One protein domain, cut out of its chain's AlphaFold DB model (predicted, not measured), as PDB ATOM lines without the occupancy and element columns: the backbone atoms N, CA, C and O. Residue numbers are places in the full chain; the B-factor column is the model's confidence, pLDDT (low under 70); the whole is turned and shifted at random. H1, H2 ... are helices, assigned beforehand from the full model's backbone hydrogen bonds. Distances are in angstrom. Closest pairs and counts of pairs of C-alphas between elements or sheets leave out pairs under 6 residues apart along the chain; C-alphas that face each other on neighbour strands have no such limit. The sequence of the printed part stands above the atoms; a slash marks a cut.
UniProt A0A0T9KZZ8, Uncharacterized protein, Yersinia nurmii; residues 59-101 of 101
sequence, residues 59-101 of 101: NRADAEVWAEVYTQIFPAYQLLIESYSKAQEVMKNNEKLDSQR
ATOM      1  N   ASN A  59     218.869 173.713 269.392       96.56
ATOM      2  CA  ASN A  59     218.577 172.390 269.945       96.56
ATOM      3  C   ASN A  59     218.756 172.376 271.472       96.56
ATOM      4  O   ASN A  59     219.779 171.920 271.987       96.56
ATOM      5  N   ARG A  60     217.785 172.946 272.183       95.50
ATOM      6  CA  ARG A  60     217.788 173.123 273.636       95.50
ATOM      7  C   ARG A  60     216.362 173.211 274.176       95.50
ATOM      8  O   ARG A  60     215.442 173.570 273.451       95.50
ATOM      9  N   ALA A  61     216.188 172.871 275.451       95.75
ATOM     10  CA  ALA A  61     214.871 172.810 276.087       95.75
ATOM     11  C   ALA A  61     214.205 174.190 276.248       95.75
ATOM     12  O   ALA A  61     212.987 174.281 276.286       95.75
ATOM     13  N   ASP A  62     215.000 175.257 276.320       95.56
ATOM     14  CA  ASP A  62     214.575 176.651 276.474       95.56
ATOM     15  C   ASP A  62     214.440 177.393 275.128       95.56
ATOM     16  O   ASP A  62     214.402 178.621 275.100       95.56
ATOM     17  N   ALA A  63     214.381 176.675 273.999       94.06
ATOM     18  CA  ALA A  63     214.327 177.273 272.662       94.06
ATOM     19  C   ALA A  63     213.161 178.260 272.472       94.06
ATOM     20  O   ALA A  63     213.344 179.291 271.831       94.06
ATOM     21  N   GLU A  64     211.991 177.984 273.049       93.19
ATOM     22  CA  GLU A  64     210.826 178.880 272.968       93.19
ATOM     23  C   GLU A  64     211.074 180.210 273.692       93.19
ATOM     24  O   GLU A  64     210.788 181.268 273.141       93.19
ATOM     25  N   VAL A  65     211.718 180.177 274.864       95.06
ATOM     26  CA  VAL A  65     212.097 181.392 275.603       95.06
ATOM     27  C   VAL A  65     213.094 182.222 274.795       95.06
ATOM     28  O   VAL A  65     212.985 183.442 274.726       95.06
ATOM     29  N   TRP A  66     214.047 181.575 274.118       95.44
ATOM     30  CA  TRP A  66     214.940 182.283 273.199       95.44
ATOM     31  C   TRP A  66     214.182 182.904 272.028       95.44
ATOM     32  O   TRP A  66     214.484 184.036 271.657       95.44
ATOM     33  N   ALA A  67     213.192 182.209 271.460       93.69
ATOM     34  CA  ALA A  67     212.365 182.764 270.393       93.69
ATOM     35  C   ALA A  67     211.656 184.053 270.835       93.69
ATOM     36  O   ALA A  67     211.668 185.018 270.077       93.69
ATOM     37  N   GLU A  68     211.139 184.113 272.067       93.50
ATOM     38  CA  GLU A  68     210.563 185.336 272.648       93.50
ATOM     39  C   GLU A  68     211.584 186.478 272.771       93.50
ATOM     40  O   GLU A  68     211.246 187.636 272.541       93.50
ATOM     41  N   VAL A  69     212.849 186.183 273.085       94.12
ATOM     42  CA  VAL A  69     213.901 187.215 273.112       94.12
ATOM     43  C   VAL A  69     214.151 187.771 271.706       94.12
ATOM     44  O   VAL A  69     214.192 188.989 271.518       94.12
ATOM     45  N   TYR A  70     214.234 186.908 270.689       93.81
ATOM     46  CA  TYR A  70     214.460 187.345 269.306       93.81
ATOM     47  C   TYR A  70     213.341 188.238 268.758       93.81
ATOM     48  O   TYR A  70     213.620 189.063 267.886       93.81
ATOM     49  N   THR A  71     212.104 188.150 269.263       94.56
ATOM     50  CA  THR A  71     211.014 189.053 268.838       94.56
ATOM     51  C   THR A  71     211.241 190.495 269.299       94.56
ATOM     52  O   THR A  71     210.777 191.422 268.634       94.56
ATOM     53  N   GLN A  72     212.016 190.705 270.372       92.56
ATOM     54  CA  GLN A  72     212.394 192.039 270.853       92.56
ATOM     55  C   GLN A  72     213.422 192.716 269.938       92.56
ATOM     56  O   GLN A  72     213.442 193.941 269.823       92.56
ATOM     57  N   ILE A  73     214.271 191.930 269.268       91.94
ATOM     58  CA  ILE A  73     215.271 192.427 268.307       91.94
ATOM     59  C   ILE A  73     214.657 192.551 266.912       91.94
ATOM     60  O   ILE A  73     214.887 193.527 266.198       91.94
ATOM     61  N   PHE A  74     213.866 191.553 266.523       92.69
ATOM     62  CA  PHE A  74     213.257 191.436 265.209       92.69
ATOM     63  C   PHE A  74     211.732 191.362 265.346       92.69
ATOM     64  O   PHE A  74     211.176 190.269 265.411       92.69
ATOM     65  N   PRO A  75     211.002 192.490 265.298       90.19
ATOM     66  CA  PRO A  75     209.541 192.468 265.422       90.19
ATOM     67  C   PRO A  75     208.846 191.569 264.386       90.19
ATOM     68  O   PRO A  75     207.819 190.959 264.664       90.19
ATOM     69  N   ALA A  76     209.432 191.419 263.194       93.69
ATOM     70  CA  ALA A  76     208.916 190.524 262.158       93.69
ATOM     71  C   ALA A  76     208.974 189.028 262.538       93.69
ATOM     72  O   ALA A  76     208.225 188.231 261.975       93.69
ATOM     73  N   TYR A  77     209.821 188.632 263.496       92.25
ATOM     74  CA  TYR A  77     209.866 187.256 264.002       92.25
ATOM     75  C   TYR A  77     208.580 186.878 264.738       92.25
ATOM     76  O   TYR A  77     208.136 185.739 264.629       92.25
ATOM     77  N   GLN A  78     207.938 187.836 265.412       93.69
ATOM     78  CA  GLN A  78     206.647 187.615 266.068       93.69
ATOM     79  C   GLN A  78     205.595 187.164 265.046       93.69
ATOM     80  O   GLN A  78     204.930 186.149 265.232       93.69
ATOM     81  N   LEU A  79     205.521 187.868 263.911       95.12
ATOM     82  CA  LEU A  79     204.588 187.551 262.828       95.12
ATOM     83  C   LEU A  79     204.850 186.160 262.234       95.12
ATOM     84  O   LEU A  79     203.915 185.440 261.887       95.12
ATOM     85  N   LEU A  80     206.123 185.769 262.123       94.19
ATOM     86  CA  LEU A  80     206.505 184.439 261.655       94.19
ATOM     87  C   LEU A  80     206.028 183.344 262.622       94.19
ATOM     88  O   LEU A  80     205.457 182.349 262.175       94.19
ATOM     89  N   ILE A  81     206.237 183.537 263.926       93.88
ATOM     90  CA  ILE A  81     205.830 182.586 264.971       93.88
ATOM     91  C   ILE A  81     204.306 182.430 264.995       93.88
ATOM     92  O   ILE A  81     203.802 181.304 265.018       93.88
ATOM     93  N   GLU A  82     203.566 183.537 264.942       94.88
ATOM     94  CA  GLU A  82     202.099 183.536 264.929       94.88
ATOM     95  C   GLU A  82     201.546 182.832 263.684       94.88
ATOM     96  O   GLU A  82     200.685 181.956 263.793       94.88
ATOM     97  N   SER A  83     202.092 183.151 262.508       95.75
ATOM     98  CA  SER A  83     201.709 182.524 261.239       95.75
ATOM     99  C   SER A  83     201.962 181.014 261.246       95.75
ATOM    100  O   SER A  83     201.079 180.226 260.897       95.75
ATOM    101  N   TYR A  84     203.140 180.586 261.711       93.75
ATOM    102  CA  TYR A  84     203.476 179.169 261.833       93.75
ATOM    103  C   TYR A  84     202.550 178.442 262.815       93.75
ATOM    104  O   TYR A  84     202.021 177.377 262.493       93.75
ATOM    105  N   SER A  85     202.312 179.033 263.987       93.88
ATOM    106  CA  SER A  85     201.446 178.454 265.018       93.88
ATOM    107  C   SER A  85     200.021 178.272 264.502       93.88
ATOM    108  O   SER A  85     199.437 177.198 264.671       93.88
ATOM    109  N   LYS A  86     199.482 179.272 263.788       94.19
ATOM    110  CA  LYS A  86     198.158 179.162 263.171       94.19
ATOM    111  C   LYS A  86     198.119 178.082 262.088       94.19
ATOM    112  O   LYS A  86     197.163 177.312 262.032       94.19
ATOM    113  N   ALA A  87     199.158 177.970 261.260       92.88
ATOM    114  CA  ALA A  87     199.242 176.914 260.252       92.88
ATOM    115  C   ALA A  87     199.247 175.504 260.881       92.88
ATOM    116  O   ALA A  87     198.548 174.614 260.396       92.88
ATOM    117  N   GLN A  88     199.974 175.303 261.986       93.44
ATOM    118  CA  GLN A  88     199.972 174.034 262.727       93.44
ATOM    119  C   GLN A  88     198.601 173.720 263.342       93.44
ATOM    120  O   GLN A  88     198.155 172.572 263.306       93.44
ATOM    121  N   GLU A  89     197.908 174.729 263.876       93.50
ATOM    122  CA  GLU A  89     196.553 174.578 264.415       93.50
ATOM    123  C   GLU A  89     195.562 174.119 263.335       93.50
ATOM    124  O   GLU A  89     194.848 173.136 263.538       93.50
ATOM    125  N   VAL A  90     195.562 174.780 262.170       92.38
ATOM    126  CA  VAL A  90     194.715 174.427 261.016       92.38
ATOM    127  C   VAL A  90     194.940 172.972 260.607       92.38
ATOM    128  O   VAL A  90     193.975 172.226 260.423       92.38
ATOM    129  N   MET A  91     196.207 172.550 260.507       90.44
ATOM    130  CA  MET A  91     196.571 171.169 260.178       90.44
ATOM    131  C   MET A  91     196.066 170.171 261.224       90.44
ATOM    132  O   MET A  91     195.525 169.128 260.869       90.44
ATOM    133  N   LYS A  92     196.232 170.473 262.515       92.75
ATOM    134  CA  LYS A  92     195.845 169.573 263.610       92.75
ATOM    135  C   LYS A  92     194.327 169.433 263.741       92.75
ATOM    136  O   LYS A  92     193.838 168.345 264.037       92.75
ATOM    137  N   ASN A  93     193.598 170.521 263.516       92.06
ATOM    138  CA  ASN A  93     192.151 170.583 263.704       92.06
ATOM    139  C   ASN A  93     191.357 170.278 262.422       92.06
ATOM    140  O   ASN A  93     190.130 170.259 262.476       92.06
ATOM    141  N   ASN A  94     192.033 170.028 261.290       86.69
ATOM    142  CA  ASN A  94     191.417 169.893 259.963       86.69
ATOM    143  C   ASN A  94     190.404 171.020 259.692       86.69
ATOM    144  O   ASN A  94     189.267 170.761 259.285       86.69
ATOM    145  N   GLU A  95     190.798 172.270 259.974       84.25
ATOM    146  CA  GLU A  95     189.909 173.415 259.770       84.25
ATOM    147  C   GLU A  95     189.439 173.462 258.310       84.25
ATOM    148  O   GLU A  95     190.219 173.345 257.362       84.25
ATOM    149  N   LYS A  96     188.123 173.611 258.133       81.75
ATOM    150  CA  LYS A  96     187.510 173.707 256.812       81.75
ATOM    151  C   LYS A  96     187.928 175.035 256.182       81.75
ATOM    152  O   LYS A  96     187.814 176.071 256.831       81.75
ATOM    153  N   LEU A  97     188.386 174.992 254.929       79.19
ATOM    154  CA  LEU A  97     188.763 176.188 254.173       79.19
ATOM    155  C   LEU A  97     187.624 177.212 254.205       79.19
ATOM    156  O   LEU A  97     186.465 176.839 254.024       79.19
ATOM    157  N   ASP A  98     187.953 178.494 254.357       80.12
ATOM    158  CA  ASP A  98     186.945 179.562 254.373       80.12
ATOM    159  C   ASP A  98     186.134 179.626 253.069       80.12
ATOM    160  O   ASP A  98     184.981 180.035 253.081       80.12
ATOM    161  N   SER A  99     186.680 179.136 251.950       84.12
ATOM    162  CA  SER A  99     185.948 178.983 250.684       84.12
ATOM    163  C   SER A  99     184.871 177.886 250.695       84.12
ATOM    164  O   SER A  99     184.097 177.780 249.746       84.12
ATOM    165  N   GLN A 100     184.845 177.040 251.727       76.12
ATOM    166  CA  GLN A 100     183.911 175.923 251.910       76.12
ATOM    167  C   GLN A 100     183.002 176.087 253.143       76.12
ATOM    168  O   GLN A 100     182.282 175.136 253.497       76.12
ATOM    169  N   ARG A 101     183.077 177.234 253.822       69.19
ATOM    170  CA  ARG A 101     182.105 177.683 254.825       69.19
ATOM    171  C   ARG A 101     180.969 178.428 254.140       69.19
ATOM    172  O   ARG A 101     179.823 178.188 254.576       69.19
TER     173      ARG A 101
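What this domain is: This is residues 59 to 101 of the 101 residues of an uncharacterized protein of Yersinia nurmii (UniProt A0A0T9KZZ8). Two helices make a flat, open V: the long arm is H2, the shorter arm is H1, and they meet at a corner by Phe 74. A tail after H2 turns off at the far end of the long arm, and its residues 96 to 101 stick out. The printed part has 43 residues with two named helices, H1 then H2 along the chain, and no named strand; the class is all helix. It is only just extended, close to loose, with a radius of gyration of the C-alphas of 13.9 A, and the C-alphas span 39 by 23 by 10 A.

Where its parts are: H2, the longest helix, has 19 residues, 75 to 93. It runs 28.0 A from C-alpha 75 at (209.541, 192.468, 265.422) to C-alpha 93 at (192.151, 170.583, 263.704). H1 has 11 residues, 63 to 73, and measures 15.8 A from first to last C-alpha, beginning with C-alpha 63 at (214.327, 177.273, 272.662).

How they stand to each other: H2 and H1 touch only at the corner by their link, with 4 pairs of C-alphas within 8 A. The closest C-alphas are those of Thr 71 and Tyr 77, 5.3 A apart. H2 touches H1 with residues 77 to 78 alone. The two helices run opposite ways at a steep tilt of 40 degrees, and their centres are 14.8 A apart. Of the O i to N i+4 pairs, 14 of 15 in H2 and 5 of 7 in H1 are within hydrogen-bond range.

The domain as a whole: The two C-alphas farthest apart are those of Arg 60 and Arg 101, at 40.6 A. Residues 59 to 66, of which 63 to 66 belong to H1, stand free, and so do residues 88 to 94, of which 88 to 93 belong to H2. The link from H1 to H2, one residue, is tight. The printed part has no cut and ends at the chain's last residue, 101. The mean pLDDT of the printed part is 91.2, and residue 101 is under 70 in this model.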